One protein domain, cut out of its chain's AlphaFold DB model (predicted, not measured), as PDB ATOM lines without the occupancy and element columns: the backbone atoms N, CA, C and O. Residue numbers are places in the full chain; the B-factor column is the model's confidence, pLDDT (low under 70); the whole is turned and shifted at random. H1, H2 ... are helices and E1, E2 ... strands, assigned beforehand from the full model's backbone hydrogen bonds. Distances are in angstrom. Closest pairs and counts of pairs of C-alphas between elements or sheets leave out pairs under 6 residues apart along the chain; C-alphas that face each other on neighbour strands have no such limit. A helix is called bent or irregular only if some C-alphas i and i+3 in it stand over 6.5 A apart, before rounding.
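What this domain is: This is residues 17 to 67 of the 68 residues of the protein "DNA-binding transcriptional regulator" of Escherichia coli (UniProt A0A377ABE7). This is a loose, open, elongated frame: the helix H2 runs out to one end, residues 36 to 40 turn the chain round, and the strand E1 runs back, apart from H2. The unnamed residues 46 to 61 go on to the other end and fold back towards the short helix H3, while the short helix H1 is near the inward end of H2. The printed part has 51 residues with three named helices and one named strand, in the order H1, H2, E1, H3, and under half of its residues are in named elements; the class is mixed, helices and strands. The whole is loose, with a radius of gyration of the C-alphas of 12.7 A, and a rod in outline, spanning 42 by 16 by 15 A.

Where its parts are: Begin with H2, residues 26 to 35: find C-alpha 26 at (-38.320, -3.394, -8.152), and from there the helix runs 14.9 A to C-alpha 35 at (-52.764, -6.938, -6.832). It is neither bent nor irregular, but only just: C-alphas 29 and 32 are 6.0 A apart. Next look at E1, residues 41 to 45, which is 12.8 A long. H1 holds residues 20 to 23 and is 5.2 A long. H3 holds residues 62 to 65, 5.0 A long, and ends at C-alpha 65 at (-31.485, 0.765, -2.354).

How they stand to each other: Start again from H2: it is close to H1 but not clearly touching, the closest C-alphas being those of Asp 22 and Phe 29, 6.1 A apart. H1 is likewise close to H3 but not clearly touching; look at the C-alphas of Ala 23 and Leu 64, the closest, 6.6 A apart. H2 is apart from H3 and from E1, and H1 is only just apart from E1, at 8.3 A. E1 pairs with no named strand, but residues 17 to 18 pair parallel with its residues 44 to 45. The closest C-alphas of E1 and H3 are those of Pro 45 and Trp 65, 7.5 A apart. In H2, 3 of 6 O i to N i+4 pairs are within hydrogen-bond range; H1 and H3 are too short for such a pair.

The domain as a whole: The two C-alphas farthest apart are those of Gly 37 and Arg 52, at 41.7 A; find C-alpha 52 at (-15.410, -8.731, 10.378). The links from H1 to H2 and from H2 to E1 are tight, and the link from E1 to H3, with 16 residues, is long. The printed part, residues 17 to 67, has no cut. The mean pLDDT of the printed part is 90.9, and no printed residue is under 70.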
ATOM      1  N   VAL A  17     -39.405  -6.971   4.453       92.81
ATOM      2  CA  VAL A  17     -37.960  -7.020   4.262       92.81
ATOM      3  C   VAL A  17     -37.680  -7.168   2.773       92.81
ATOM      4  O   VAL A  17     -38.276  -8.018   2.116       92.81
ATOM      5  N   VAL A  18     -36.801  -6.320   2.253       94.12
ATOM      6  CA  VAL A  18     -36.347  -6.342   0.863       94.12
ATOM      7  C   VAL A  18     -35.005  -7.051   0.836       94.12
ATOM      8  O   VAL A  18     -34.034  -6.556   1.410       94.12
ATOM      9  N   GLU A  19     -34.951  -8.209   0.189       94.94
ATOM     10  CA  GLU A  19     -33.698  -8.926  -0.028       94.94
ATOM     11  C   GLU A  19     -32.979  -8.396  -1.276       94.94
ATOM     12  O   GLU A  19     -33.576  -7.750  -2.140       94.94
ATOM     13  N   TYR A  20     -31.696  -8.733  -1.422       93.81
ATOM     14  CA  TYR A  20     -30.903  -8.370  -2.599       93.81
ATOM     15  C   TYR A  20     -31.613  -8.697  -3.926       93.81
ATOM     16  O   TYR A  20     -31.681  -7.857  -4.818       93.81
ATOM     17  N   LYS A  21     -32.213  -9.893  -4.041       91.94
ATOM     18  CA  LYS A  21     -32.928 -10.333  -5.253       91.94
ATOM     19  C   LYS A  21     -34.142  -9.458  -5.589       91.94
ATOM     20  O   LYS A  21     -34.413  -9.229  -6.765       91.94
ATOM     21  N   ASP A  22     -34.844  -8.976  -4.568       92.12
ATOM     22  CA  ASP A  22     -36.035  -8.146  -4.723       92.12
ATOM     23  C   ASP A  22     -35.623  -6.758  -5.211       92.12
ATOM     24  O   ASP A  22     -36.232  -6.197  -6.122       92.12
ATOM     25  N   ALA A  23     -34.512  -6.252  -4.671       91.50
ATOM     26  CA  ALA A  23     -33.944  -4.974  -5.059       91.50
ATOM     27  C   ALA A  23     -33.385  -4.953  -6.496       91.50
ATOM     28  O   ALA A  23     -33.282  -3.886  -7.099       91.50
ATOM     29  N   LEU A  24     -33.083  -6.118  -7.087       91.94
ATOM     30  CA  LEU A  24     -32.725  -6.225  -8.506       91.94
ATOM     31  C   LEU A  24     -33.924  -6.056  -9.453       91.94
ATOM     32  O   LEU A  24     -33.725  -5.732 -10.624       91.94
ATOM     33  N   GLN A  25     -35.152  -6.303  -8.984       90.62
ATOM     34  CA  GLN A  25     -36.369  -6.303  -9.806       90.62
ATOM     35  C   GLN A  25     -37.512  -5.528  -9.117       90.62
ATOM     36  O   GLN A  25     -38.568  -6.096  -8.818       90.62
ATOM     37  N   PRO A  26     -37.350  -4.206  -8.892       88.38
ATOM     38  CA  PRO A  26     -38.320  -3.394  -8.152       88.38
ATOM     39  C   PRO A  26     -39.723  -3.422  -8.772       88.38
ATOM     40  O   PRO A  26     -40.720  -3.478  -8.057       88.38
ATOM     41  N   ALA A  27     -39.827  -3.427 -10.105       89.50
ATOM     42  CA  ALA A  27     -41.119  -3.451 -10.794       89.50
ATOM     43  C   ALA A  27     -41.963  -4.685 -10.426       89.50
ATOM     44  O   ALA A  27     -43.151  -4.546 -10.116       89.50
ATOM     45  N   ASP A  28     -41.343  -5.866 -10.408       88.94
ATOM     46  CA  ASP A  28     -42.013  -7.122 -10.066       88.94
ATOM     47  C   ASP A  28     -42.346  -7.181  -8.575       88.94
ATOM     48  O   ASP A  28     -43.440  -7.604  -8.188       88.94
ATOM     49  N   PHE A  29     -41.450  -6.660  -7.735       88.38
ATOM     50  CA  PHE A  29     -41.687  -6.529  -6.304       88.38
ATOM     51  C   PHE A  29     -42.926  -5.668  -6.002       88.38
ATOM     52  O   PHE A  29     -43.824  -6.102  -5.274       88.38
ATOM     53  N   TYR A  30     -43.046  -4.487  -6.623       87.00
ATOM     54  CA  TYR A  30     -44.187  -3.591  -6.406       87.00
ATOM     55  C   TYR A  30     -45.499  -4.098  -7.016       87.00
ATOM     56  O   TYR A  30     -46.583  -3.765  -6.517       87.00
ATOM     57  N   HIS A  31     -45.438  -4.899  -8.087       86.81
ATOM     58  CA  HIS A  31     -46.631  -5.432  -8.749       86.81
ATOM     59  C   HIS A  31     -47.515  -6.233  -7.779       86.81
ATOM     60  O   HIS A  31     -48.744  -6.100  -7.787       86.81
ATOM     61  N   ASN A  32     -46.886  -6.984  -6.873       81.69
ATOM     62  CA  ASN A  32     -47.569  -7.804  -5.876       81.69
ATOM     63  C   ASN A  32     -48.420  -6.982  -4.892       81.69
ATOM     64  O   ASN A  32     -49.487  -7.438  -4.478       81.69
ATOM     65  N   PHE A  33     -48.006  -5.760  -4.542       84.94
ATOM     66  CA  PHE A  33     -48.781  -4.903  -3.633       84.94
ATOM     67  C   PHE A  33     -50.055  -4.385  -4.284       84.94
ATOM     68  O   PHE A  33     -51.115  -4.389  -3.654       84.94
ATOM     69  N   LYS A  34     -49.967  -3.990  -5.562       78.69
ATOM     70  CA  LYS A  34     -51.124  -3.505  -6.323       78.69
ATOM     71  C   LYS A  34     -52.201  -4.578  -6.438       78.69
ATOM     72  O   LYS A  34     -53.366  -4.281  -6.196       78.69
ATOM     73  N   GLN A  35     -51.818  -5.819  -6.743       82.88
ATOM     74  CA  GLN A  35     -52.764  -6.938  -6.832       82.88
ATOM     75  C   GLN A  35     -53.440  -7.252  -5.490       82.88
ATOM     76  O   GLN A  35     -54.613  -7.610  -5.459       82.88
ATOM     77  N   ARG A  36     -52.712  -7.098  -4.379       82.56
ATOM     78  CA  ARG A  36     -53.212  -7.377  -3.024       82.56
ATOM     79  C   ARG A  36     -53.971  -6.206  -2.391       82.56
ATOM     80  O   ARG A  36     -54.435  -6.333  -1.265       82.56
ATOM     81  N   GLY A  37     -54.098  -5.074  -3.088       84.94
ATOM     82  CA  GLY A  37     -54.785  -3.884  -2.579       84.94
ATOM     83  C   GLY A  37     -54.065  -3.193  -1.415       84.94
ATOM     84  O   GLY A  37     -54.692  -2.418  -0.692       84.94
ATOM     85  N   ILE A  38     -52.767  -3.455  -1.231       84.81
ATOM     86  CA  ILE A  38     -51.959  -2.873  -0.155       84.81
ATOM     87  C   ILE A  38     -51.722  -1.390  -0.454       84.81
ATOM     88  O   ILE A  38     -51.200  -1.031  -1.509       84.81
ATOM     89  N   ARG A  39     -52.120  -0.523   0.485       82.69
ATOM     90  CA  ARG A  39     -52.065   0.943   0.330       82.69
ATOM     91  C   ARG A  39     -50.909   1.603   1.073       82.69
ATOM     92  O   ARG A  39     -50.538   2.722   0.737       82.69
ATOM     93  N   SER A  40     -50.354   0.931   2.076       83.56
ATOM     94  CA  SER A  40     -49.197   1.401   2.830       83.56
ATOM     95  C   SER A  40     -48.319   0.211   3.188       83.56
ATOM     96  O   SER A  40     -48.813  -0.815   3.654       83.56
ATOM     97  N   VAL A  41     -47.023   0.346   2.934       86.06
ATOM     98  CA  VAL A  41     -46.003  -0.642   3.276       86.06
ATOM     99  C   VAL A  41     -44.787   0.114   3.793       86.06
ATOM    100  O   VAL A  41     -44.444   1.181   3.281       86.06
ATOM    101  N   GLN A  42     -44.149  -0.420   4.824       89.50
ATOM    102  CA  GLN A  42     -42.831   0.011   5.255       89.50
ATOM    103  C   GLN A  42     -41.823  -1.016   4.757       89.50
ATOM    104  O   GLN A  42     -41.850  -2.176   5.167       89.50
ATOM    105  N   LEU A  43     -40.938  -0.587   3.868       91.31
ATOM    106  CA  LEU A  43     -39.891  -1.435   3.323       91.31
ATOM    107  C   LEU A  43     -38.632  -1.303   4.180       91.31
ATOM    108  O   LEU A  43     -38.261  -0.196   4.573       91.31
ATOM    109  N   ILE A  44     -38.005  -2.432   4.493       93.88
ATOM    110  CA  ILE A  44     -36.814  -2.513   5.342       93.88
ATOM    111  C   ILE A  44     -35.734  -3.252   4.543       93.88
ATOM    112  O   ILE A  44     -35.965  -4.404   4.177       93.88
ATOM    113  N   PRO A  45     -34.578  -2.642   4.245       95.38
ATOM    114  CA  PRO A  45     -33.515  -3.342   3.533       95.38
ATOM    115  C   PRO A  45     -32.937  -4.456   4.410       95.38
ATOM    116  O   PRO A  45     -32.670  -4.246   5.596       95.38
ATOM    117  N   TYR A  46     -32.728  -5.636   3.829       96.19
ATOM    118  CA  TYR A  46     -31.962  -6.689   4.483       96.19
ATOM    119  C   TYR A  46     -30.479  -6.311   4.510       96.19
ATOM    120  O   TYR A  46     -29.904  -5.966   3.476       96.19
ATOM    121  N   LEU A  47     -29.871  -6.396   5.691       95.94
ATOM    122  CA  LEU A  47     -28.444  -6.195   5.904       95.94
ATOM    123  C   LEU A  47     -27.891  -7.411   6.637       95.94
ATOM    124  O   LEU A  47     -28.457  -7.860   7.633       95.94
ATOM    125  N   GLU A  48     -26.765  -7.901   6.156       96.00
ATOM    126  CA  GLU A  48     -26.017  -9.007   6.723       96.00
ATOM    127  C   GLU A  48     -24.549  -8.613   6.785       96.00
ATOM    128  O   GLU A  48     -23.998  -8.042   5.842       96.00
ATOM    129  N   PHE A  49     -23.927  -8.917   7.916       95.94
ATOM    130  CA  PHE A  49     -22.532  -8.612   8.173       95.94
ATOM    131  C   PHE A  49     -21.765  -9.917   8.347       95.94
ATOM    132  O   PHE A  49     -22.275 -10.853   8.968       95.94
ATOM    133  N   ASP A  50     -20.560  -9.985   7.794       96.44
ATOM    134  CA  ASP A  50     -19.646 -11.089   8.062       96.44
ATOM    135  C   ASP A  50     -19.012 -10.971   9.463       96.44
ATOM    136  O   ASP A  50     -19.262 -10.025  10.215       96.44
ATOM    137  N   ASP A  51     -18.147 -11.924   9.814       97.50
ATOM    138  CA  ASP A  51     -17.455 -11.947  11.113       97.50
ATOM    139  C   ASP A  51     -16.538 -10.730  11.353       97.50
ATOM    140  O   ASP A  51     -16.087 -10.499  12.478       97.50
ATOM    141  N   ARG A  52     -16.225  -9.953  10.307       96.19
ATOM    142  CA  ARG A  52     -15.410  -8.731  10.378       96.19
ATOM    143  C   ARG A  52     -16.266  -7.476  10.531       96.19
ATOM    144  O   ARG A  52     -15.717  -6.413  10.813       96.19
ATOM    145  N   GLY A  53     -17.587  -7.605  10.404       95.44
ATOM    146  CA  GLY A  53     -18.526  -6.490  10.418       95.44
ATOM    147  C   GLY A  53     -18.678  -5.809   9.058       95.44
ATOM    148  O   GLY A  53     -19.235  -4.712   9.005       95.44
ATOM    149  N   ASP A  54     -18.203  -6.429   7.975       95.44
ATOM    150  CA  ASP A  54     -18.372  -5.922   6.614       95.44
ATOM    151  C   ASP A  54     -19.693  -6.427   6.017       95.44
ATOM    152  O   ASP A  54     -20.122  -7.550   6.286       95.44
ATOM    153  N   LEU A  55     -20.356  -5.606   5.192       93.88
ATOM    154  CA  LEU A  55     -21.592  -6.014   4.516       93.88
ATOM    155  C   LEU A  55     -21.329  -7.190   3.568       93.88
ATOM    156  O   LEU A  55     -20.467  -7.112   2.689       93.88
ATOM    157  N   THR A  56     -22.128  -8.249   3.686       95.44
ATOM    158  CA  THR A  56     -22.067  -9.377   2.753       95.44
ATOM    159  C   THR A  56     -22.773  -9.046   1.440       95.44
ATOM    160  O   THR A  56     -23.615  -8.149   1.360       95.44
ATOM    161  N   ALA A  57     -22.486  -9.832   0.399       93.00
ATOM    162  CA  ALA A  57     -23.152  -9.721  -0.899       93.00
ATOM    163  C   ALA A  57     -24.667 -10.012  -0.856       93.00
ATOM    164  O   ALA A  57     -25.364  -9.725  -1.826       93.00
ATOM    165  N   ALA A  58     -25.182 -10.583   0.239       93.00
ATOM    166  CA  ALA A  58     -26.615 -10.784   0.439       93.00
ATOM    167  C   ALA A  58     -27.337  -9.496   0.881       93.00
ATOM    168  O   ALA A  58     -28.562  -9.409   0.776       93.00
ATOM    169  N   SER A  59     -26.589  -8.498   1.360       95.69
ATOM    170  CA  SER A  59     -27.135  -7.221   1.809       95.69
ATOM    171  C   SER A  59     -27.640  -6.368   0.656       95.69
ATOM    172  O   SER A  59     -27.040  -6.293  -0.419       95.69
ATOM    173  N   VAL A  60     -28.699  -5.614   0.920       96.31
ATOM    174  CA  VAL A  60     -29.092  -4.501   0.063       96.31
ATOM    175  C   VAL A  60     -28.161  -3.325   0.348       96.31
ATOM    176  O   VAL A  60     -28.226  -2.694   1.402       96.31
ATOM    177  N   THR A  61     -27.272  -3.026  -0.598       93.69
ATOM    178  CA  THR A  61     -26.362  -1.879  -0.486       93.69
ATOM    179  C   THR A  61     -27.118  -0.559  -0.627       93.69
ATOM    180  O   THR A  61     -28.195  -0.502  -1.220       93.69
ATOM    181  N   ALA A  62     -26.532   0.541  -0.143       91.44
ATOM    182  CA  ALA A  62     -27.121   1.876  -0.290       91.44
ATOM    183  C   ALA A  62     -27.340   2.271  -1.765       91.44
ATOM    184  O   ALA A  62     -28.335   2.907  -2.102       91.44
ATOM    185  N   GLU A  63     -26.432   1.867  -2.654       91.62
ATOM    186  CA  GLU A  63     -26.515   2.135  -4.095       91.62
ATOM    187  C   GLU A  63     -27.639   1.350  -4.768       91.62
ATOM    188  O   GLU A  63     -28.301   1.866  -5.669       91.62
ATOM    189  N   LEU A  64     -27.847   0.101  -4.343       91.25
ATOM    190  CA  LEU A  64     -28.945  -0.726  -4.826       91.25
ATOM    191  C   LEU A  64     -30.281  -0.211  -4.277       91.25
ATOM    192  O   LEU A  64     -31.232  -0.065  -5.036       91.25
ATOM    193  N   TRP A  65     -30.318   0.162  -2.995       93.25
ATOM    194  CA  TRP A  65     -31.485   0.765  -2.354       93.25
ATOM    195  C   TRP A  65     -31.898   2.088  -2.996       93.25
ATOM    196  O   TRP A  65     -33.079   2.326  -3.205       93.25
ATOM    197  N   GLY A  66     -30.940   2.939  -3.375       89.38
ATOM    198  CA  GLY A  66     -31.234   4.203  -4.053       89.38
ATOM    199  C   GLY A  66     -31.888   4.046  -5.432       89.38
ATOM    200  O   GLY A  66     -32.382   5.029  -5.980       89.38
ATOM    201  N   LYS A  67     -31.881   2.833  -6.003       85.38
ATOM    202  CA  LYS A  67     -32.545   2.491  -7.271       85.38
ATOM    203  C   LYS A  67     -33.888   1.773  -7.078       85.38
ATOM    204  O   LYS A  67     -34.570   1.541  -8.076       85.38
TER     205      LYS A  67